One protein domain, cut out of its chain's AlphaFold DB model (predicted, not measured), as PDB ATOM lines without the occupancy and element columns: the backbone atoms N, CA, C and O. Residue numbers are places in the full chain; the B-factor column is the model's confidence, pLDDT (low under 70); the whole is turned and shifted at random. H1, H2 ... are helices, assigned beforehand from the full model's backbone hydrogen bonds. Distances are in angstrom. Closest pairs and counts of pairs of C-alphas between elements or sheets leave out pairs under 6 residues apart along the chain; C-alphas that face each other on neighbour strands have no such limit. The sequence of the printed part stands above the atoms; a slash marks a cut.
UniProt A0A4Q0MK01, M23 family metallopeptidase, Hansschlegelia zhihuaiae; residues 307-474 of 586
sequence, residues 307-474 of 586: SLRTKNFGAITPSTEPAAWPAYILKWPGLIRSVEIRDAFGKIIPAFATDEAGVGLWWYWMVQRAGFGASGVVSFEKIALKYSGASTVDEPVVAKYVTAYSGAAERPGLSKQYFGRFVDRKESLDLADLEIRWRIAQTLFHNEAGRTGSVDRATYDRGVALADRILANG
ATOM      1  N   SER A 307      -5.080   8.122  38.539       87.50
ATOM      2  CA  SER A 307      -4.455   7.127  39.423       87.50
ATOM      3  C   SER A 307      -4.349   5.728  38.807       87.50
ATOM      4  O   SER A 307      -3.429   4.987  39.132       87.50
ATOM      5  N   LEU A 308      -5.248   5.370  37.886       84.50
ATOM      6  CA  LEU A 308      -5.242   4.074  37.203       84.50
ATOM      7  C   LEU A 308      -4.452   4.111  35.902       84.50
ATOM      8  O   LEU A 308      -3.720   3.173  35.615       84.50
ATOM      9  N   ARG A 309      -4.531   5.220  35.162       83.69
ATOM     10  CA  ARG A 309      -3.700   5.446  33.968       83.69
ATOM     11  C   ARG A 309      -2.215   5.448  34.308       83.69
ATOM     12  O   ARG A 309      -1.402   4.907  33.570       83.69
ATOM     13  N   THR A 310      -1.861   6.059  35.435       89.38
ATOM     14  CA  THR A 310      -0.478   6.122  35.913       89.38
ATOM     15  C   THR A 310      -0.104   4.942  36.799       89.38
ATOM     16  O   THR A 310       1.067   4.790  37.138       89.38
ATOM     17  N   LYS A 311      -1.074   4.120  37.219       91.19
ATOM     18  CA  LYS A 311      -0.904   3.095  38.264       91.19
ATOM     19  C   LYS A 311      -0.387   3.675  39.587       91.19
ATOM     20  O   LYS A 311       0.094   2.955  40.450       91.19
ATOM     21  N   ASN A 312      -0.491   4.989  39.784       93.25
ATOM     22  CA  ASN A 312      -0.183   5.656  41.041       93.25
ATOM     23  C   ASN A 312      -1.431   5.644  41.931       93.25
ATOM     24  O   ASN A 312      -2.101   6.664  42.112       93.25
ATOM     25  N   PHE A 313      -1.775   4.461  42.444       93.94
ATOM     26  CA  PHE A 313      -3.032   4.225  43.166       93.94
ATOM     27  C   PHE A 313      -3.169   5.054  44.445       93.94
ATOM     28  O   PHE A 313      -4.281   5.383  44.842       93.94
ATOM     29  N   GLY A 314      -2.043   5.401  45.071       91.81
ATOM     30  CA  GLY A 314      -1.982   6.285  46.233       91.81
ATOM     31  C   GLY A 314      -1.818   7.764  45.893       91.81
ATOM     32  O   GLY A 314      -1.493   8.532  46.784       91.81
ATOM     33  N   ALA A 315      -1.939   8.165  44.623       90.00
ATOM     34  CA  ALA A 315      -1.797   9.554  44.172       90.00
ATOM     35  C   ALA A 315      -0.531  10.282  44.686       90.00
ATOM     36  O   ALA A 315      -0.535  11.497  44.889       90.00
ATOM     37  N   ILE A 316       0.580   9.556  44.860       90.56
ATOM     38  CA  ILE A 316       1.841  10.100  45.377       90.56
ATOM     39  C   ILE A 316       2.469  10.999  44.308       90.56
ATOM     40  O   ILE A 316       3.142  10.518  43.396       90.56
ATOM     41  N   THR A 317       2.218  12.303  44.404       89.25
ATOM     42  CA  THR A 317       2.617  13.296  43.396       89.25
ATOM     43  C   THR A 317       3.589  14.303  44.012       89.25
ATOM     44  O   THR A 317       3.208  15.037  44.924       89.25
ATOM     45  N   PRO A 318       4.857  14.350  43.566       86.81
ATOM     46  CA  PRO A 318       5.797  15.372  44.013       86.81
ATOM     47  C   PRO A 318       5.370  16.774  43.570       86.81
ATOM     48  O   PRO A 318       4.827  16.964  42.485       86.81
ATOM     49  N   SER A 319       5.693  17.785  44.375       84.81
ATOM     50  CA  SER A 319       5.445  19.193  44.031       84.81
ATOM     51  C   SER A 319       6.429  19.759  42.994       84.81
ATOM     52  O   SER A 319       6.201  20.857  42.466       84.81
ATOM     53  N   THR A 320       7.510  19.029  42.704       85.50
ATOM     54  CA  THR A 320       8.595  19.395  41.784       85.50
ATOM     55  C   THR A 320       8.433  18.763  40.399       85.50
ATOM     56  O   THR A 320       7.677  17.810  40.213       85.50
ATOM     57  N   GLU A 321       9.158  19.297  39.414       85.00
ATOM     58  CA  GLU A 321       9.268  18.692  38.080       85.00
ATOM     59  C   GLU A 321      10.109  17.397  38.112       85.00
ATOM     60  O   GLU A 321      10.940  17.246  39.015       85.00
ATOM     61  N   PRO A 322       9.956  16.480  37.130       84.44
ATOM     62  CA  PRO A 322      10.578  15.156  37.145       84.44
ATOM     63  C   PRO A 322      12.081  15.145  37.414       84.44
ATOM     64  O   PRO A 322      12.558  14.312  38.176       84.44
ATOM     65  N   ALA A 323      12.837  16.092  36.854       83.81
ATOM     66  CA  ALA A 323      14.284  16.184  37.072       83.81
ATOM     67  C   ALA A 323      14.670  16.418  38.548       83.81
ATOM     68  O   ALA A 323      15.756  16.028  38.969       83.81
ATOM     69  N   ALA A 324      13.773  17.021  39.331       88.56
ATOM     70  CA  ALA A 324      13.946  17.327  40.747       88.56
ATOM     71  C   ALA A 324      13.045  16.461  41.647       88.56
ATOM     72  O   ALA A 324      12.778  16.817  42.800       88.56
ATOM     73  N   TRP A 325      12.530  15.337  41.139       91.06
ATOM     74  CA  TRP A 325      11.795  14.398  41.974       91.06
ATOM     75  C   TRP A 325      12.701  13.749  43.022       91.06
ATOM     76  O   TRP A 325      13.893  13.538  42.785       91.06
ATOM     77  N   PRO A 326      12.145  13.376  44.187       90.81
ATOM     78  CA  PRO A 326      12.883  12.621  45.184       90.81
ATOM     79  C   PRO A 326      13.530  11.360  44.596       90.81
ATOM     80  O   PRO A 326      12.900  10.620  43.839       90.81
ATOM     81  N   ALA A 327      14.764  11.068  45.018       89.94
ATOM     82  CA  ALA A 327      15.543   9.941  44.501       89.94
ATOM     83  C   ALA A 327      14.805   8.592  44.592       89.94
ATOM     84  O   ALA A 327      14.964   7.755  43.710       89.94
ATOM     85  N   TYR A 328      13.971   8.396  45.620       91.69
ATOM     86  CA  TYR A 328      13.199   7.163  45.793       91.69
ATOM     87  C   TYR A 328      12.156   6.944  44.686       91.69
ATOM     88  O   TYR A 328      11.870   5.803  44.360       91.69
ATOM     89  N   ILE A 329      11.627   8.014  44.083       92.56
ATOM     90  CA  ILE A 329      10.724   7.924  42.925       92.56
ATOM     91  C   ILE A 329      11.550   7.715  41.660       92.56
ATOM     92  O   ILE A 329      11.263   6.808  40.890       92.56
ATOM     93  N   LEU A 330      12.613   8.503  41.468       90.19
ATOM     94  CA  LEU A 330      13.467   8.430  40.274       90.19
ATOM     95  C   LEU A 330      14.135   7.067  40.068       90.19
ATOM     96  O   LEU A 330      14.396   6.687  38.923       90.19
ATOM     97  N   LYS A 331      14.428   6.369  41.168       90.06
ATOM     98  CA  LYS A 331      15.007   5.021  41.193       90.06
ATOM     99  C   LYS A 331      13.950   3.920  41.331       90.06
ATOM    100  O   LYS A 331      14.319   2.751  41.382       90.06
ATOM    101  N   TRP A 332      12.664   4.265  41.424       93.31
ATOM    102  CA  TRP A 332      11.613   3.280  41.655       93.31
ATOM    103  C   TRP A 332      11.497   2.312  40.467       93.31
ATOM    104  O   TRP A 332      11.384   2.771  39.323       93.31
ATOM    105  N   PRO A 333      11.502   0.985  40.694       82.75
ATOM    106  CA  PRO A 333      11.365   0.017  39.616       82.75
ATOM    107  C   PRO A 333      10.074   0.225  38.825       82.75
ATOM    108  O   PRO A 333       8.994   0.387  39.390       82.75
ATOM    109  N   GLY A 334      10.190   0.211  37.498       81.56
ATOM    110  CA  GLY A 334       9.048   0.371  36.604       81.56
ATOM    111  C   GLY A 334       8.551   1.808  36.434       81.56
ATOM    112  O   GLY A 334       7.495   1.974  35.835       81.56
ATOM    113  N   LEU A 335       9.263   2.839  36.912       88.19
ATOM    114  CA  LEU A 335       8.925   4.235  36.605       88.19
ATOM    115  C   LEU A 335       8.967   4.495  35.087       88.19
ATOM    116  O   LEU A 335       9.996   4.289  34.438       88.19
ATOM    117  N   ILE A 336       7.878   5.031  34.537       80.00
ATOM    118  CA  ILE A 336       7.783   5.491  33.149       80.00
ATOM    119  C   ILE A 336       8.027   7.000  33.111       80.00
ATOM    120  O   ILE A 336       7.294   7.776  33.718       80.00
ATOM    121  N   ARG A 337       9.051   7.426  32.366       77.88
ATOM    122  CA  ARG A 337       9.462   8.841  32.278       77.88
ATOM    123  C   ARG A 337       8.802   9.616  31.138       77.88
ATOM    124  O   ARG A 337       8.881  10.835  31.120       77.88
ATOM    125  N   SER A 338       8.179   8.918  30.193       71.25
ATOM    126  CA  SER A 338       7.570   9.502  28.991       71.25
ATOM    127  C   SER A 338       6.101   9.908  29.159       71.25
ATOM    128  O   SER A 338       5.520  10.464  28.233       71.25
ATOM    129  N   VAL A 339       5.477   9.619  30.305       70.19
ATOM    130  CA  VAL A 339       4.052   9.900  30.544       70.19
ATOM    131  C   VAL A 339       3.897  11.239  31.263       70.19
ATOM    132  O   VAL A 339       4.295  11.378  32.415       70.19
ATOM    133  N   GLU A 340       3.254  12.208  30.607       80.12
ATOM    134  CA  GLU A 340       2.994  13.551  31.155       80.12
ATOM    135  C   GLU A 340       1.530  13.743  31.584       80.12
ATOM    136  O   GLU A 340       0.828  14.657  31.147       80.12
ATOM    137  N   ILE A 341       1.023  12.871  32.456       83.31
ATOM    138  CA  ILE A 341      -0.298  13.087  33.060       83.31
ATOM    139  C   ILE A 341      -0.137  14.067  34.222       83.31
ATOM    140  O   ILE A 341       0.611  13.795  35.157       83.31
ATOM    141  N   ARG A 342      -0.851  15.196  34.181       84.69
ATOM    142  CA  ARG A 342      -0.801  16.225  35.231       84.69
ATOM    143  C   ARG A 342      -1.993  16.153  36.181       84.69
ATOM    144  O   ARG A 342      -3.102  15.813  35.760       84.69
ATOM    145  N   ASP A 343      -1.790  16.470  37.454       83.25
ATOM    146  CA  ASP A 343      -2.848  16.597  38.462       83.25
ATOM    147  C   ASP A 343      -3.665  17.896  38.286       83.25
ATOM    148  O   ASP A 343      -3.571  18.574  37.262       83.25
ATOM    149  N   ALA A 344      -4.547  18.213  39.239       80.19
ATOM    150  CA  ALA A 344      -5.354  19.438  39.188       80.19
ATOM    151  C   ALA A 344      -4.536  20.726  39.422       80.19
ATOM    152  O   ALA A 344      -5.004  21.810  39.087       80.19
ATOM    153  N   PHE A 345      -3.323  20.608  39.960       81.25
ATOM    154  CA  PHE A 345      -2.395  21.705  40.237       81.25
ATOM    155  C   PHE A 345      -1.296  21.820  39.166       81.25
ATOM    156  O   PHE A 345      -0.331  22.568  39.336       81.25
ATOM    157  N   GLY A 346      -1.425  21.076  38.062       82.62
ATOM    158  CA  GLY A 346      -0.477  21.077  36.952       82.62
ATOM    159  C   GLY A 346       0.808  20.286  37.213       82.62
ATOM    160  O   GLY A 346       1.735  20.382  36.409       82.62
ATOM    161  N   LYS A 347       0.898  19.498  38.290       85.06
ATOM    162  CA  LYS A 347       2.081  18.690  38.625       85.06
ATOM    163  C   LYS A 347       2.060  17.360  37.888       85.06
ATOM    164  O   LYS A 347       1.004  16.746  37.771       85.06
ATOM    165  N   ILE A 348       3.210  16.920  37.376       86.62
ATOM    166  CA  ILE A 348       3.320  15.626  36.691       86.62
ATOM    167  C   ILE A 348       3.158  14.503  37.720       86.62
ATOM    168  O   ILE A 348       3.840  14.475  38.743       86.62
ATOM    169  N   ILE A 349       2.255  13.570  37.429       90.75
ATOM    170  CA  ILE A 349       1.988  12.392  38.245       90.75
ATOM    171  C   ILE A 349       2.955  11.283  37.807       90.75
ATOM    172  O   ILE A 349       2.942  10.913  36.630       90.75
ATOM    173  N   PRO A 350       3.759  10.710  38.721       90.62
ATOM    174  CA  PRO A 350       4.577   9.541  38.417       90.62
ATOM    175  C   PRO A 350       3.728   8.399  37.854       90.62
ATOM    176  O   PRO A 350       2.676   8.089  38.416       90.62
ATOM    177  N   ALA A 351       4.190   7.781  36.767       90.00
ATOM    178  CA  ALA A 351       3.526   6.653  36.124       90.00
ATOM    179  C   ALA A 351       4.385   5.389  36.184       90.00
ATOM    180  O   ALA A 351       5.612   5.473  36.125       90.00
ATOM    181  N   PHE A 352       3.747   4.222  36.267       87.94
ATOM    182  CA  PHE A 352       4.437   2.944  36.425       87.94
ATOM    183  C   PHE A 352       4.048   1.933  35.348       87.94
ATOM    184  O   PHE A 352       2.931   1.933  34.838       87.94
ATOM    185  N   ALA A 353       4.985   1.048  35.012       75.44
ATOM    186  CA  ALA A 353       4.791  -0.027  34.044       75.44
ATOM    187  C   ALA A 353       3.865  -1.128  34.577       75.44
ATOM    188  O   ALA A 353       3.099  -1.720  33.814       75.44
ATOM    189  N   THR A 354       3.875  -1.377  35.888       79.19
ATOM    190  CA  THR A 354       3.099  -2.451  36.521       79.19
ATOM    191  C   THR A 354       2.308  -1.951  37.722       79.19
ATOM    192  O   THR A 354       2.650  -0.937  38.335       79.19
ATOM    193  N   ASP A 355       1.234  -2.666  38.056       85.69
ATOM    194  CA  ASP A 355       0.392  -2.325  39.203       85.69
ATOM    195  C   ASP A 355       1.166  -2.560  40.511       85.69
ATOM    196  O   ASP A 355       1.078  -1.774  41.452       85.69
ATOM    197  N   GLU A 356       2.014  -3.594  40.548       87.75
ATOM    198  CA  GLU A 356       2.897  -3.900  41.674       87.75
ATOM    199  C   GLU A 356       3.870  -2.758  41.975       87.75
ATOM    200  O   GLU A 356       4.117  -2.460  43.143       87.75
ATOM    201  N   ALA A 357       4.409  -2.101  40.942       85.50
ATOM    202  CA  ALA A 357       5.281  -0.945  41.120       85.50
ATOM    203  C   ALA A 357       4.521   0.221  41.766       85.50
ATOM    204  O   ALA A 357       5.023   0.828  42.712       85.50
ATOM    205  N   GLY A 358       3.291   0.475  41.320       94.88
ATOM    206  CA  GLY A 358       2.402   1.479  41.895       94.88
ATOM    207  C   GLY A 358       2.039   1.232  43.361       94.88
ATOM    208  O   GLY A 358       2.191   2.115  44.209       94.88
ATOM    209  N   VAL A 359       1.600   0.009  43.677       97.44
ATOM    210  CA  VAL A 359       1.299  -0.408  45.057       97.44
ATOM    211  C   VAL A 359       2.545  -0.335  45.931       97.44
ATOM    212  O   VAL A 359       2.481   0.151  47.059       97.44
ATOM    213  N   GLY A 360       3.679  -0.812  45.419       96.50
ATOM    214  CA  GLY A 360       4.933  -0.780  46.149       96.50
ATOM    215  C   GLY A 360       5.331   0.650  46.503       96.50
ATOM    216  O   GLY A 360       5.678   0.911  47.652       96.50
ATOM    217  N   LEU A 361       5.212   1.602  45.570       97.38
ATOM    218  CA  LEU A 361       5.541   2.995  45.870       97.38
ATOM    219  C   LEU A 361       4.667   3.537  47.004       97.38
ATOM    220  O   LEU A 361       5.173   4.200  47.910       97.38
ATOM    221  N   TRP A 362       3.367   3.231  46.975       97.69
ATOM    222  CA  TRP A 362       2.448   3.594  48.050       97.69
ATOM    223  C   TRP A 362       2.862   2.984  49.395       97.69
ATOM    224  O   TRP A 362       2.911   3.698  50.398       97.69
ATOM    225  N   TRP A 363       3.204   1.692  49.429       97.94
ATOM    226  CA  TRP A 363       3.609   1.022  50.667       97.94
ATOM    227  C   TRP A 363       4.923   1.586  51.218       97.94
ATOM    228  O   TRP A 363       5.011   1.929  52.397       97.94
ATOM    229  N   TYR A 364       5.918   1.790  50.353       97.19
ATOM    230  CA  TYR A 364       7.167   2.457  50.716       97.19
ATOM    231  C   TYR A 364       6.912   3.863  51.261       97.19
ATOM    232  O   TYR A 364       7.514   4.269  52.258       97.19
ATOM    233  N   TRP A 365       5.996   4.612  50.641       96.75
ATOM    234  CA  TRP A 365       5.609   5.923  51.134       96.75
ATOM    235  C   TRP A 365       4.992   5.833  52.534       96.75
ATOM    236  O   TRP A 365       5.439   6.557  53.419       96.75
ATOM    237  N   MET A 366       4.046   4.918  52.771       97.44
ATOM    238  CA  MET A 366       3.412   4.723  54.085       97.44
ATOM    239  C   MET A 366       4.445   4.427  55.179       97.44
ATOM    240  O   MET A 366       4.442   5.060  56.238       97.44
ATOM    241  N   VAL A 367       5.358   3.495  54.911       96.56
ATOM    242  CA  VAL A 367       6.342   3.028  55.893       96.56
ATOM    243  C   VAL A 367       7.440   4.061  56.118       96.56
ATOM    244  O   VAL A 367       7.635   4.511  57.247       96.56
ATOM    245  N   GLN A 368       8.136   4.457  55.051       94.56
ATOM    246  CA  GLN A 368       9.371   5.236  55.139       94.56
ATOM    247  C   GLN A 368       9.133   6.743  55.068       94.56
ATOM    248  O   GLN A 368       9.805   7.507  55.756       94.56
ATOM    249  N   ARG A 369       8.223   7.205  54.200       93.00
ATOM    250  CA  ARG A 369       8.068   8.645  53.919       93.00
ATOM    251  C   ARG A 369       7.073   9.320  54.854       93.00
ATOM    252  O   ARG A 369       7.355  10.409  55.344       93.00
ATOM    253  N   ALA A 370       5.939   8.681  55.114       93.94
ATOM    254  CA  ALA A 370       4.969   9.132  56.101       93.94
ATOM    255  C   ALA A 370       5.439   8.832  57.535       93.94
ATOM    256  O   ALA A 370       5.024   9.527  58.466       93.94
ATOM    257  N   GLY A 371       6.351   7.861  57.687       95.75
ATOM    258  CA  GLY A 371       7.016   7.522  58.944       95.75
ATOM    259  C   GLY A 371       6.178   6.639  59.861       95.75
ATOM    260  O   GLY A 371       6.375   6.672  61.071       95.75
ATOM    261  N   PHE A 372       5.218   5.886  59.318       97.00
ATOM    262  CA  PHE A 372       4.388   5.003  60.134       97.00
ATOM    263  C   PHE A 372       5.117   3.719  60.539       97.00
ATOM    264  O   PHE A 372       4.811   3.167  61.588       97.00
ATOM    265  N   GLY A 373       6.100   3.259  59.757       96.06
ATOM    266  CA  GLY A 373       6.723   1.952  59.970       96.06
ATOM    267  C   GLY A 373       5.834   0.786  59.505       96.06
ATOM    268  O   GLY A 373       4.616   0.913  59.392       96.06
ATOM    269  N   ALA A 374       6.443  -0.369  59.220       91.50
ATOM    270  CA  ALA A 374       5.732  -1.539  58.687       91.50
ATOM    271  C   ALA A 374       4.779  -2.203  59.704       91.50
ATOM    272  O   ALA A 374       3.795  -2.823  59.302       91.50
ATOM    273  N   SER A 375       5.056  -2.024  60.998       93.12
ATOM    274  CA  SER A 375       4.246  -2.509  62.128       93.12
ATOM    275  C   SER A 375       3.654  -1.358  62.950       93.12
ATOM    276  O   SER A 375       3.426  -1.488  64.149       93.12
ATOM    277  N   GLY A 376       3.509  -0.180  62.338       94.50
ATOM    278  CA  GLY A 376       2.954   0.989  63.011       94.50
ATOM    279  C   GLY A 376       1.447   0.913  63.192       94.50
ATOM    280  O   GLY A 376       0.739   0.311  62.390       94.50
ATOM    281  N   VAL A 377       0.943   1.626  64.197       96.56
ATOM    282  CA  VAL A 377      -0.496   1.824  64.400       96.56
ATOM    283  C   VAL A 377      -0.907   3.192  63.854       96.56
ATOM    284  O   VAL A 377      -0.431   4.241  64.309       96.56
ATOM    285  N   VAL A 378      -1.808   3.187  62.877       97.62
ATOM    286  CA  VAL A 378      -2.280   4.379  62.160       97.62
ATOM    287  C   VAL A 378      -3.764   4.638  62.410       97.62
ATOM    288  O   VAL A 378      -4.443   3.853  63.055       97.62
ATOM    289  N   SER A 379      -4.266   5.762  61.906       98.00
ATOM    290  CA  SER A 379      -5.695   6.062  61.810       98.00
ATOM    291  C   SER A 379      -5.960   6.801  60.500       98.00
ATOM    292  O   SER A 379      -5.030   7.370  59.913       98.00
ATOM    293  N   PHE A 380      -7.208   6.831  60.027       97.69
ATOM    294  CA  PHE A 380      -7.539   7.570  58.804       97.69
ATOM    295  C   PHE A 380      -7.232   9.069  58.919       97.69
ATOM    296  O   PHE A 380      -6.796   9.668  57.939       97.69
ATOM    297  N   GLU A 381      -7.363   9.658  60.109       96.94
ATOM    298  CA  GLU A 381      -6.943  11.035  60.387       96.94
ATOM    299  C   GLU A 381      -5.429  11.235  60.221       96.94
ATOM    300  O   GLU A 381      -5.006  12.161  59.529       96.94
ATOM    301  N   LYS A 382      -4.605  10.345  60.791       97.38
ATOM    302  CA  LYS A 382      -3.139  10.427  60.662       97.38
ATOM    303  C   LYS A 382      -2.689  10.254  59.212       97.38
ATOM    304  O   LYS A 382      -1.791  10.960  58.757       97.38
ATOM    305  N   ILE A 383      -3.315   9.329  58.487       97.31
ATOM    306  CA  ILE A 383      -3.044   9.105  57.063       97.31
ATOM    307  C   ILE A 383      -3.422  10.352  56.255       97.31
ATOM    308  O   ILE A 383      -2.601  10.844  55.485       97.31
ATOM    309  N   ALA A 384      -4.626  10.894  56.460       96.38
ATOM    310  CA  ALA A 384      -5.116  12.088  55.770       96.38
ATOM    311  C   ALA A 384      -4.223  13.318  56.005       96.38
ATOM    312  O   ALA A 384      -3.933  14.061  55.064       96.38
ATOM    313  N   LEU A 385      -3.734  13.502  57.235       96.44
ATOM    314  CA  LEU A 385      -2.766  14.548  57.567       96.44
ATOM    315  C   LEU A 385      -1.500  14.427  56.708       96.44
ATOM    316  O   LEU A 385      -1.084  15.388  56.069       96.44
ATOM    317  N   LYS A 386      -0.917  13.225  56.625       95.19
ATOM    318  CA  LYS A 386       0.297  12.989  55.827       95.19
ATOM    319  C   LYS A 386       0.057  13.133  54.324       95.19
ATOM    320  O   LYS A 386       0.921  13.660  53.633       95.19
ATOM    321  N   TYR A 387      -1.095  12.685  53.829       91.06
ATOM    322  CA  TYR A 387      -1.471  12.772  52.414       91.06
ATOM    323  C   TYR A 387      -1.655  14.209  51.938       91.06
ATOM    324  O   TYR A 387      -1.190  14.581  50.866       91.06
ATOM    325  N   SER A 388      -2.345  15.013  52.741       89.25
ATOM    326  CA  SER A 388      -2.652  16.396  52.386       89.25
ATOM    327  C   SER A 388      -1.445  17.330  52.461       89.25
ATOM    328  O   SER A 388      -1.488  18.413  51.883       89.25
ATOM    329  N   GLY A 389      -0.390  16.941  53.186       88.69
ATOM    330  CA  GLY A 389       0.724  17.834  53.509       88.69
ATOM    331  C   GLY A 389       0.344  18.955  54.483       88.69
ATOM    332  O   GLY A 389       1.135  19.875  54.675       88.69
ATOM    333  N   ALA A 390      -0.848  18.881  55.087       92.31
ATOM    334  CA  ALA A 390      -1.303  19.808  56.110       92.31
ATOM    335  C   ALA A 390      -0.410  19.737  57.357       92.31
ATOM    336  O   ALA A 390       0.180  18.701  57.681       92.31
ATOM    337  N   SER A 391      -0.338  20.852  58.078       93.00
ATOM    338  CA  SER A 391       0.407  20.941  59.335       93.00
ATOM    339  C   SER A 391      -0.417  20.427  60.515       93.00
ATOM    340  O   SER A 391       0.154  19.907  61.477       93.00
ATOM    341  N   THR A 392      -1.749  20.537  60.452       94.44
ATOM    342  CA  THR A 392      -2.654  20.095  61.525       94.44
ATOM    343  C   THR A 392      -3.871  19.332  60.996       94.44
ATOM    344  O   THR A 392      -4.243  19.426  59.828       94.44
ATOM    345  N   VAL A 393      -4.510  18.545  61.870       92.75
ATOM    346  CA  VAL A 393      -5.674  17.705  61.521       92.75
ATOM    347  C   VAL A 393      -6.981  18.485  61.347       92.75
ATOM    348  O   VAL A 393      -7.962  17.927  60.849       92.75
ATOM    349  N   ASP A 394      -6.992  19.752  61.760       92.81
ATOM    350  CA  ASP A 394      -8.155  20.641  61.694       92.81
ATOM    351  C   ASP A 394      -8.275  21.336  60.332       92.81
ATOM    352  O   ASP A 394      -9.292  21.964  60.031       92.81
ATOM    353  N   GLU A 395      -7.251  21.217  59.482       94.12
ATOM    354  CA  GLU A 395      -7.277  21.820  58.160       94.12
ATOM    355  C   GLU A 395      -8.384  21.200  57.282       94.12
ATOM    356  O   GLU A 395      -8.540  19.971  57.234       94.12
ATOM    357  N   PRO A 396      -9.133  22.015  56.509       93.25
ATOM    358  CA  PRO A 396     -10.253  21.533  55.696       93.25
ATOM    359  C   PRO A 396      -9.885  20.410  54.716       93.25
ATOM    360  O   PRO A 396     -10.707  19.544  54.411       93.25
ATOM    361  N   VAL A 397      -8.642  20.402  54.228       90.38
ATOM    362  CA  VAL A 397      -8.134  19.358  53.330       90.38
ATOM    363  C   VAL A 397      -8.044  17.994  54.027       90.38
ATOM    364  O   VAL A 397      -8.399  16.982  53.421       90.38
ATOM    365  N   VAL A 398      -7.666  17.955  55.310       93.69
ATOM    366  CA  VAL A 398      -7.638  16.723  56.115       93.69
ATOM    367  C   VAL A 398      -9.059  16.231  56.347       93.69
ATOM    368  O   VAL A 398      -9.347  15.052  56.135       93.69
ATOM    369  N   ALA A 399      -9.968  17.141  56.710       91.25
ATOM    370  CA  ALA A 399     -11.376  16.818  56.914       91.25
ATOM    371  C   ALA A 399     -12.003  16.184  55.661       91.25
ATOM    372  O   ALA A 399     -12.703  15.180  55.776       91.25
ATOM    373  N   LYS A 400     -11.690  16.696  54.463       91.81
ATOM    374  CA  LYS A 400     -12.173  16.133  53.193       91.81
ATOM    375  C   LYS A 400     -11.764  14.667  53.011       91.81
ATOM    376  O   LYS A 400     -12.612  13.841  52.677       91.81
ATOM    377  N   TYR A 401     -10.493  14.342  53.249       93.44
ATOM    378  CA  TYR A 401     -10.003  12.962  53.173       93.44
ATOM    379  C   TYR A 401     -10.651  12.067  54.228       93.44
ATOM    380  O   TYR A 401     -11.163  10.997  53.909       93.44
ATOM    381  N   VAL A 402     -10.696  12.528  55.478       94.56
ATOM    382  CA  VAL A 402     -11.309  11.779  56.578       94.56
ATOM    383  C   VAL A 402     -12.785  11.491  56.306       94.56
ATOM    384  O   VAL A 402     -13.229  10.365  56.513       94.56
ATOM    385  N   THR A 403     -13.544  12.467  55.802       92.56
ATOM    386  CA  THR A 403     -14.948  12.267  55.430       92.56
ATOM    387  C   THR A 403     -15.100  11.235  54.316       92.56
ATOM    388  O   THR A 403     -16.037  10.443  54.360       92.56
ATOM    389  N   ALA A 404     -14.189  11.190  53.343       91.38
ATOM    390  CA  ALA A 404     -14.228  10.158  52.311       91.38
ATOM    391  C   ALA A 404     -13.925   8.758  52.879       91.38
ATOM    392  O   ALA A 404     -14.600   7.786  52.535       91.38
ATOM    393  N   TYR A 405     -12.949   8.650  53.784       95.06
ATOM    394  CA  TYR A 405     -12.536   7.376  54.373       95.06
ATOM    395  C   TYR A 405     -13.540   6.855  55.407       95.06
ATOM    396  O   TYR A 405     -14.094   5.774  55.231       95.06
ATOM    397  N   SER A 406     -13.800   7.628  56.459       92.25
ATOM    398  CA  SER A 406     -14.602   7.227  57.623       92.25
ATOM    399  C   SER A 406     -16.082   7.605  57.509       92.25
ATOM    400  O   SER A 406     -16.930   6.988  58.153       92.25
ATOM    401  N   GLY A 407     -16.416   8.574  56.655       85.62
ATOM    402  CA  GLY A 407     -17.776   9.081  56.478       85.62
ATOM    403  C   GLY A 407     -18.048  10.369  57.249       85.62
ATOM    404  O   GLY A 407     -17.189  10.913  57.941       85.62
ATOM    405  N   ALA A 408     -19.279  10.854  57.118       78.19
ATOM    406  CA  ALA A 408     -19.855  11.937  57.911       78.19
ATOM    407  C   ALA A 408     -21.255  11.525  58.397       78.19
ATOM    408  O   ALA A 408     -21.788  10.511  57.948       78.19
ATOM    409  N   ALA A 409     -21.867  12.324  59.279       64.31
ATOM    410  CA  ALA A 409     -23.166  12.029  59.897       64.31
ATOM    411  C   ALA A 409     -24.262  11.595  58.897       64.31
ATOM    412  O   ALA A 409     -25.094  10.758  59.225       64.31
ATOM    413  N   GLU A 410     -24.230  12.112  57.665       60.12
ATOM    414  CA  GLU A 410     -25.244  11.847  56.635       60.12
ATOM    415  C   GLU A 410     -24.782  10.900  55.512       60.12
ATOM    416  O   GLU A 410     -25.578  10.543  54.641       60.12
ATOM    417  N   ARG A 411     -23.501  10.496  55.477       69.44
ATOM    418  CA  ARG A 411     -22.950   9.670  54.386       69.44
ATOM    419  C   ARG A 411     -21.920   8.664  54.889       69.44
ATOM    420  O   ARG A 411     -20.915   9.075  55.474       69.44
ATOM    421  N   PRO A 412     -22.111   7.358  54.630       76.75
ATOM    422  CA  PRO A 412     -21.123   6.366  55.009       76.75
ATOM    423  C   PRO A 412     -19.833   6.528  54.208       76.75
ATOM    424  O   PRO A 412     -19.874   6.701  52.993       76.75
ATOM    425  N   GLY A 413     -18.698   6.465  54.905       86.56
ATOM    426  CA  GLY A 413     -17.380   6.484  54.279       86.56
ATOM    427  C   GLY A 413     -17.029   5.159  53.620       86.56
ATOM    428  O   GLY A 413     -17.653   4.120  53.876       86.56
ATOM    429  N   LEU A 414     -15.981   5.194  52.804       90.38
ATOM    430  CA  LEU A 414     -15.455   4.035  52.084       90.38
ATOM    431  C   LEU A 414     -15.022   2.895  53.019       90.38
ATOM    432  O   LEU A 414     -15.099   1.726  52.637       90.38
ATOM    433  N   SER A 415     -14.654   3.188  54.269       90.00
ATOM    434  CA  SER A 415     -14.287   2.168  55.251       90.00
ATOM    435  C   SER A 415     -15.421   1.170  55.498       90.00
ATOM    436  O   SER A 415     -15.153  -0.018  55.657       90.00
ATOM    437  N   LYS A 416     -16.691   1.607  55.460       88.75
ATOM    438  CA  LYS A 416     -17.847   0.713  55.638       88.75
ATOM    439  C   LYS A 416     -17.861  -0.401  54.599       88.75
ATOM    440  O   LYS A 416     -18.189  -1.540  54.926       88.75
ATOM    441  N   GLN A 417     -17.488  -0.073  53.366       87.25
ATOM    442  CA  GLN A 417     -17.457  -1.023  52.265       87.25
ATOM    443  C   GLN A 417     -16.364  -2.082  52.448       87.25
ATOM    444  O   GLN A 417     -16.614  -3.255  52.186       87.25
ATOM    445  N   TYR A 418     -15.172  -1.686  52.897       89.31
ATOM    446  CA  TYR A 418     -14.006  -2.578  52.933       89.31
ATOM    447  C   TYR A 418     -13.796  -3.277  54.277       89.31
ATOM    448  O   TYR A 418     -13.350  -4.420  54.321       89.31
ATOM    449  N   PHE A 419     -14.166  -2.634  55.381       89.12
ATOM    450  CA  PHE A 419     -14.089  -3.225  56.715       89.12
ATOM    451  C   PHE A 419     -15.368  -3.970  57.109       89.12
ATOM    452  O   PHE A 419     -15.370  -4.668  58.121       89.12
ATOM    453  N   GLY A 420     -16.459  -3.806  56.351       86.00
ATOM    454  CA  GLY A 420     -17.791  -4.296  56.717       86.00
ATOM    455  C   GLY A 420     -18.422  -3.533  57.889       86.00
ATOM    456  O   GLY A 420     -19.522  -3.865  58.327       86.00
ATOM    457  N   ARG A 421     -17.738  -2.503  58.398       90.62
ATOM    458  CA  ARG A 421     -18.173  -1.636  59.493       90.62
ATOM    459  C   ARG A 421     -17.612  -0.231  59.325       90.62
ATOM    460  O   ARG A 421     -16.621  -0.019  58.629       90.62
ATOM    461  N   PHE A 422     -18.230   0.721  60.007       89.38
ATOM    462  CA  PHE A 422     -17.643   2.044  60.155       89.38
ATOM    463  C   PHE A 422     -16.330   1.948  60.935       89.38
ATOM    464  O   PHE A 422     -16.220   1.174  61.891       89.38
ATOM    465  N   VAL A 423     -15.344   2.714  60.479       93.88
ATOM    466  CA  VAL A 423     -14.044   2.857  61.131       93.88
ATOM    467  C   VAL A 423     -13.930   4.317  61.522       93.88
ATOM    468  O   VAL A 423     -13.967   5.191  60.647       93.88
ATOM    469  N   ASP A 424     -13.850   4.580  62.821       94.00
ATOM    470  CA  ASP A 424     -13.750   5.954  63.309       94.00
ATOM    471  C   ASP A 424     -12.459   6.616  62.796       94.00
ATOM    472  O   ASP A 424     -11.436   5.959  62.592       94.00
ATOM    473  N   ARG A 425     -12.487   7.936  62.581       94.81
ATOM    474  CA  ARG A 425     -11.335   8.672  62.037       94.81
ATOM    475  C   ARG A 425     -10.071   8.547  62.898       94.81
ATOM    476  O   ARG A 425      -8.967   8.627  62.353       94.81
ATOM    477  N   LYS A 426     -10.222   8.352  64.214       96.69
ATOM    478  CA  LYS A 426      -9.135   8.181  65.192       96.69
ATOM    479  C   LYS A 426      -8.902   6.725  65.587       96.69
ATOM    480  O   LYS A 426      -8.021   6.472  66.405       96.69
ATOM    481  N   GLU A 427      -9.652   5.786  65.021       97.31
ATOM    482  CA  GLU A 427      -9.503   4.373  65.342       97.31
ATOM    483  C   GLU A 427      -8.083   3.881  65.038       97.31
ATOM    484  O   GLU A 427      -7.523   4.178  63.981       97.31
ATOM    485  N   SER A 428      -7.516   3.134  65.983       98.19
ATOM    486  CA  SER A 428      -6.206   2.505  65.853       98.19
ATOM    487  C   SER A 428      -6.277   1.314  64.905       98.19
ATOM    488  O   SER A 428      -6.947   0.323  65.185       98.19
ATOM    489  N   LEU A 429      -5.547   1.402  63.800       97.62
ATOM    490  CA  LEU A 429      -5.435   0.375  62.775       97.62
ATOM    491  C   LEU A 429      -3.985  -0.105  62.716       97.62
ATOM    492  O   LEU A 429      -3.087   0.671  62.384       97.62
ATOM    493  N   ASP A 430      -3.756  -1.366  63.061       96.81
ATOM    494  CA  ASP A 430      -2.422  -1.963  63.062       96.81
ATOM    495  C   ASP A 430      -1.993  -2.329  61.634       96.81
ATOM    496  O   ASP A 430      -2.648  -3.126  60.961       96.81
ATOM    497  N   LEU A 431      -0.890  -1.744  61.162       96.25
ATOM    498  CA  LEU A 431      -0.328  -2.080  59.860       96.25
ATOM    499  C   LEU A 431       0.298  -3.478  59.842       96.25
ATOM    500  O   LEU A 431       0.431  -4.030  58.754       96.25
ATOM    501  N   ALA A 432       0.664  -4.080  60.976       92.06
ATOM    502  CA  ALA A 432       1.166  -5.455  61.016       92.06
ATOM    503  C   ALA A 432       0.086  -6.487  60.638       92.06
ATOM    504  O   ALA A 432       0.413  -7.544  60.093       92.06
ATOM    505  N   ASP A 433      -1.194  -6.170  60.858       95.50
ATOM    506  CA  ASP A 433      -2.314  -6.998  60.416       95.50
ATOM    507  C   ASP A 433      -2.512  -6.847  58.899       95.50
ATOM    508  O   ASP A 433      -2.860  -5.782  58.378       95.50
ATOM    509  N   LEU A 434      -2.287  -7.946  58.173       90.50
ATOM    510  CA  LEU A 434      -2.336  -7.975  56.711       90.50
ATOM    511  C   LEU A 434      -3.727  -7.643  56.153       90.50
ATOM    512  O   LEU A 434      -3.823  -7.012  55.098       90.50
ATOM    513  N   GLU A 435      -4.797  -8.030  56.850       91.75
ATOM    514  CA  GLU A 435      -6.166  -7.733  56.428       91.75
ATOM    515  C   GLU A 435      -6.531  -6.277  56.701       91.75
ATOM    516  O   GLU A 435      -7.120  -5.625  55.836       91.75
ATOM    517  N   ILE A 436      -6.149  -5.733  57.860       95.06
ATOM    518  CA  ILE A 436      -6.329  -4.303  58.149       95.06
ATOM    519  C   ILE A 436      -5.567  -3.472  57.118       95.06
ATOM    520  O   ILE A 436      -6.150  -2.581  56.493       95.06
ATOM    521  N   ARG A 437      -4.295  -3.799  56.875       96.50
ATOM    522  CA  ARG A 437      -3.449  -3.116  55.890       96.50
ATOM    523  C   ARG A 437      -4.068  -3.153  54.491       96.50
ATOM    524  O   ARG A 437      -4.150  -2.119  53.827       96.50
ATOM    525  N   TRP A 438      -4.555  -4.318  54.064       95.38
ATOM    526  CA  TRP A 438      -5.239  -4.476  52.782       95.38
ATOM    527  C   TRP A 438      -6.498  -3.606  52.683       95.38
ATOM    528  O   TRP A 438      -6.687  -2.889  51.700       95.38
ATOM    529  N   ARG A 439      -7.339  -3.594  53.719       93.88
ATOM    530  CA  ARG A 439      -8.573  -2.794  53.738       93.88
ATOM    531  C   ARG A 439      -8.300  -1.290  53.752       93.88
ATOM    532  O   ARG A 439      -9.048  -0.534  53.125       93.88
ATOM    533  N   ILE A 440      -7.221  -0.846  54.406       97.38
ATOM    534  CA  ILE A 440      -6.730   0.537  54.297       97.38
ATOM    535  C   ILE A 440      -6.398   0.838  52.833       97.38
ATOM    536  O   ILE A 440      -6.937   1.794  52.278       97.38
ATOM    537  N   ALA A 441      -5.578   0.005  52.186       97.00
ATOM    538  CA  ALA A 441      -5.188   0.203  50.791       97.00
ATOM    539  C   ALA A 441      -6.406   0.285  49.861       97.00
ATOM    540  O   ALA A 441      -6.516   1.224  49.077       97.00
ATOM    541  N   GLN A 442      -7.375  -0.626  50.001       93.69
ATOM    542  CA  GLN A 442      -8.614  -0.586  49.221       93.69
ATOM    543  C   GLN A 442      -9.396   0.717  49.423       93.69
ATOM    544  O   GLN A 442      -9.895   1.285  48.454       93.69
ATOM    545  N   THR A 443      -9.477   1.203  50.664       94.88
ATOM    546  CA  THR A 443     -10.175   2.451  51.003       94.88
ATOM    547  C   THR A 443      -9.515   3.651  50.321       94.88
ATOM    548  O   THR A 443     -10.196   4.444  49.669       94.88
ATOM    549  N   LEU A 444      -8.189   3.763  50.424       95.94
ATOM    550  CA  LEU A 444      -7.417   4.857  49.829       95.94
ATOM    551  C   LEU A 444      -7.434   4.790  48.297       95.94
ATOM    552  O   LEU A 444      -7.735   5.779  47.637       95.94
ATOM    553  N   PHE A 445      -7.175   3.618  47.718       95.00
ATOM    554  CA  PHE A 445      -7.128   3.450  46.264       95.00
ATOM    555  C   PHE A 445      -8.496   3.651  45.620       95.00
ATOM    556  O   PHE A 445      -8.571   4.125  44.487       95.00
ATOM    557  N   HIS A 446      -9.578   3.307  46.323       89.50
ATOM    558  CA  HIS A 446     -10.917   3.665  45.879       89.50
ATOM    559  C   HIS A 446     -11.074   5.177  45.864       89.50
ATOM    560  O   HIS A 446     -11.485   5.710  44.837       89.50
ATOM    561  N   ASN A 447     -10.733   5.869  46.955       91.19
ATOM    562  CA  ASN A 447     -10.857   7.324  47.032       91.19
ATOM    563  C   ASN A 447     -10.156   8.020  45.856       91.19
ATOM    564  O   ASN A 447     -10.771   8.837  45.174       91.19
ATOM    565  N   GLU A 448      -8.915   7.628  45.562       89.31
ATOM    566  CA  GLU A 448      -8.133   8.225  44.472       89.31
ATOM    567  C   GLU A 448      -8.624   7.835  43.073       89.31
ATOM    568  O   GLU A 448      -8.423   8.567  42.102       89.31
ATOM    569  N   ALA A 449      -9.245   6.665  42.923       83.12
ATOM    570  CA  ALA A 449      -9.787   6.217  41.645       83.12
ATOM    571  C   ALA A 449     -11.251   6.636  41.429       83.12
ATOM    572  O   ALA A 449     -11.754   6.541  40.308       83.12
ATOM    573  N   GLY A 450     -11.953   7.043  42.488       81.12
ATOM    574  CA  GLY A 450     -13.403   7.234  42.500       81.12
ATOM    575  C   GLY A 450     -14.199   5.962  42.177       81.12
ATOM    576  O   GLY A 450     -15.342   6.066  41.734       81.12
ATOM    577  N   ARG A 451     -13.590   4.773  42.303       76.12
ATOM    578  CA  ARG A 451     -14.208   3.490  41.926       76.12
ATOM    579  C   ARG A 451     -13.589   2.290  42.639       76.12
ATOM    580  O   ARG A 451     -12.460   2.347  43.119       76.12
ATOM    581  N   THR A 452     -14.313   1.171  42.646       70.81
ATOM    582  CA  THR A 452     -13.884  -0.091  43.266       70.81
ATOM    583  C   THR A 452     -12.915  -0.898  42.392       70.81
ATOM    584  O   THR A 452     -12.902  -0.795  41.163       70.81
ATOM    585  N   GLY A 453     -12.135  -1.780  43.029       58.12
ATOM    586  CA  GLY A 453     -11.374  -2.827  42.336       58.12
ATOM    587  C   GLY A 453     -10.171  -2.321  41.540       58.12
ATOM    588  O   GLY A 453      -9.854  -2.898  40.500       58.12
ATOM    589  N   SER A 454      -9.532  -1.245  42.003       75.38
ATOM    590  CA  SER A 454      -8.331  -0.666  41.389       75.38
ATOM    591  C   SER A 454      -7.154  -1.645  41.330       75.38
ATOM    592  O   SER A 454      -6.380  -1.590  40.386       75.38
ATOM    593  N   VAL A 455      -7.040  -2.536  42.322       80.00
ATOM    594  CA  VAL A 455      -5.985  -3.551  42.464       80.00
ATOM    595  C   VAL A 455      -6.590  -4.783  43.155       80.00
ATOM    596  O   VAL A 455      -7.460  -4.627  44.015       80.00
ATOM    597  N   ASP A 456      -6.169  -5.998  42.793       81.00
ATOM    598  CA  ASP A 456      -6.531  -7.239  43.499       81.00
ATOM    599  C   ASP A 456      -5.551  -7.577  44.642       81.00
ATOM    600  O   ASP A 456      -4.439  -7.052  44.703       81.00
ATOM    601  N   ARG A 457      -5.933  -8.490  45.544       84.56
ATOM    602  CA  ARG A 457      -5.108  -8.829  46.715       84.56
ATOM    603  C   ARG A 457      -3.732  -9.397  46.350       84.56
ATOM    604  O   ARG A 457      -2.744  -9.013  46.962       84.56
ATOM    605  N   ALA A 458      -3.637 -10.263  45.345       67.69
ATOM    606  CA  ALA A 458      -2.361 -10.880  44.988       67.69
ATOM    607  C   ALA A 458      -1.384  -9.849  44.402       67.69
ATOM    608  O   ALA A 458      -0.193  -9.874  44.705       67.69
ATOM    609  N   THR A 459      -1.881  -8.940  43.565       77.06
ATOM    610  CA  THR A 459      -1.109  -7.811  43.030       77.06
ATOM    611  C   THR A 459      -0.688  -6.856  44.140       77.06
ATOM    612  O   THR A 459       0.464  -6.421  44.176       77.06
ATOM    613  N   TYR A 460      -1.585  -6.597  45.092       92.25
ATOM    614  CA  TYR A 460      -1.266  -5.815  46.275       92.25
ATOM    615  C   TYR A 460      -0.124  -6.435  47.093       92.25
ATOM    616  O   TYR A 460       0.875  -5.765  47.354       92.25
ATOM    617  N   ASP A 461      -0.223  -7.726  47.416       80.88
ATOM    618  CA  ASP A 461       0.790  -8.440  48.199       80.88
ATOM    619  C   ASP A 461       2.149  -8.464  47.473       80.88
ATOM    620  O   ASP A 461       3.192  -8.246  48.094       80.88
ATOM    621  N   ARG A 462       2.164  -8.640  46.140       86.25
ATOM    622  CA  ARG A 462       3.397  -8.542  45.335       86.25
ATOM    623  C   ARG A 462       4.013  -7.142  45.375       86.25
ATOM    624  O   ARG A 462       5.239  -7.030  45.438       86.25
ATOM    625  N   GLY A 463       3.191  -6.093  45.344       89.75
ATOM    626  CA  GLY A 463       3.645  -4.707  45.456       89.75
ATOM    627  C   GLY A 463       4.213  -4.378  46.837       89.75
ATOM    628  O   GLY A 463       5.300  -3.808  46.934       89.75
ATOM    629  N   VAL A 464       3.541  -4.811  47.908       94.62
ATOM    630  CA  VAL A 464       4.051  -4.714  49.288       94.62
ATOM    631  C   VAL A 464       5.402  -5.423  49.400       94.62
ATOM    632  O   VAL A 464       6.377  -4.809  49.823       94.62
ATOM    633  N   ALA A 465       5.505  -6.660  48.901       84.31
ATOM    634  CA  ALA A 465       6.753  -7.418  48.914       84.31
ATOM    635  C   ALA A 465       7.878  -6.753  48.095       84.31
ATOM    636  O   ALA A 465       9.048  -6.855  48.458       84.31
ATOM    637  N   LEU A 466       7.557  -6.081  46.981       88.81
ATOM    638  CA  LEU A 466       8.527  -5.281  46.225       88.81
ATOM    639  C   LEU A 466       9.088  -4.141  47.079       88.81
ATOM    640  O   LEU A 466      10.303  -3.964  47.137       88.81
ATOM    641  N   ALA A 467       8.216  -3.394  47.746       93.62
ATOM    642  CA  ALA A 467       8.627  -2.293  48.602       93.62
ATOM    643  C   ALA A 467       9.397  -2.759  49.840       93.62
ATOM    644  O   ALA A 467      10.412  -2.149  50.157       93.62
ATOM    645  N   ASP A 468       9.004  -3.867  50.473       90.81
ATOM    646  CA  ASP A 468       9.746  -4.452  51.596       90.81
ATOM    647  C   ASP A 468      11.169  -4.862  51.182       90.81
ATOM    648  O   ASP A 468      12.127  -4.584  51.903       90.81
ATOM    649  N   ARG A 469      11.350  -5.430  49.978       90.19
ATOM    650  CA  ARG A 469      12.694  -5.708  49.436       90.19
ATOM    651  C   ARG A 469      13.518  -4.438  49.241       90.19
ATOM    652  O   ARG A 469      14.707  -4.451  49.540       90.19
ATOM    653  N   ILE A 470      12.906  -3.356  48.756       90.88
ATOM    654  CA  ILE A 470      13.590  -2.066  48.573       90.88
ATOM    655  C   ILE A 470      13.939  -1.430  49.925       90.88
ATOM    656  O   ILE A 470      15.009  -0.844  50.071       90.88
ATOM    657  N   LEU A 471      13.061  -1.547  50.921       91.75
ATOM    658  CA  LEU A 471      13.320  -1.076  52.283       91.75
ATOM    659  C   LEU A 471      14.486  -1.838  52.926       91.75
ATOM    660  O   LEU A 471      15.301  -1.221  53.603       91.75
ATOM    661  N   ALA A 472      14.581  -3.148  52.686       90.06
ATOM    662  CA  ALA A 472      15.639  -3.991  53.234       90.06
ATOM    663  C   ALA A 472      16.985  -3.831  52.506       90.06
ATOM    664  O   ALA A 472      18.024  -3.736  53.152       90.06
ATOM    665  N   ASN A 473      16.969  -3.790  51.169       89.81
ATOM    666  CA  ASN A 473      18.174  -3.943  50.343       89.81
ATOM    667  C   ASN A 473      18.525  -2.683  49.530       89.81
ATOM    668  O   ASN A 473      19.479  -2.684  48.755       89.81
ATOM    669  N   GLY A 474      17.749  -1.605  49.661       86.50
ATOM    670  CA  GLY A 474      17.855  -0.438  48.790       86.50
ATOM    671  C   GLY A 474      17.326  -0.703  47.375       86.50
ATOM    672  O   GLY A 474      16.630  -1.677  47.099       86.50
TER     673      GLY A 474
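This is residues 307 to 474 of the 586 residues of the protein "M23 family metallopeptidase" of Hansschlegelia zhihuaiae (UniProt A0A4Q0MK01). Two groups of helices sit next to each other along the longest axis: at one end H7 crosses H2, with little H1 and two long unnamed stretches, residues 307 to 326 and 331 to 354, on the same side of the domain; at the other end are two helical hairpins, H3 with H4 and H5 with H6. H2 and H6, whose centres are nearest to the mean of the C-alphas, are near each other between the two groups. The printed part has 168 residues with seven named helices, H1 to H7 in chain order, and no named strand; the class is all helix, though under half of the residues, 78, are in named elements. The whole is compact, with a radius of gyration of the C-alphas of 15.2 A, and spans 43 by 32 by 28 A.

The longest helix, H7, holds residues 457 to 473, 24.1 A from C-alpha 457 at (-5.108, -8.829, 46.715) to C-alpha 473 at (18.174, -3.943, 50.343). H2 is residues 355 to 369, 19.9 A, and H6 is residues 434 to 449, 22.0 A. H4 is residues 396 to 406, 15.1 A, and H3 is residues 380 to 388, 12.0 A. H5 is residues 414 to 419, and H1 is residues 327 to 330, beginning with C-alpha 327 at (15.543, 9.941, 44.501).

H7 touches H2 at a steep tilt of 50 degrees, the same way; the closest C-alphas, of Glu 356 and Gly 463, are 3.9 A apart. H1 is close to H2 but not clearly touching, with C-alphas 329 and 361 closest at 7.7 A. H7 is also close to H6 but not clearly touching, about perpendicular at 76 degrees, with C-alphas 438 and 457 closest at 7.5 A. H5 and H6 form a helical hairpin at a shallow tilt of 23 degrees, with C-alphas 418 and 439 closest at 5.5 A. With residues 443 to 447 alone, H6 touches H4; C-alphas 405 and 443 are closest at 6.4 A. H4 touches H5 only at the corner, where C-alphas 405 and 414 are closest at 5.0 A. H3 and H4 form a helical hairpin at a steep tilt of 43 degrees, with C-alphas 384 and 398 closest at 5.3 A. Every O i to N i+4 pair is within hydrogen-bond range in H2 to H7; H1 is too short for one.

The C-alphas farthest apart, of Glu 410 and Asn 473, are 46.6 A apart. The printed part has no cut. The links H1 to H2, 24 residues, and H5 to H6, 14 residues, are long. Mean pLDDT of the printed part is 89.2; residues 409 to 411, 453 and 458 are under 70.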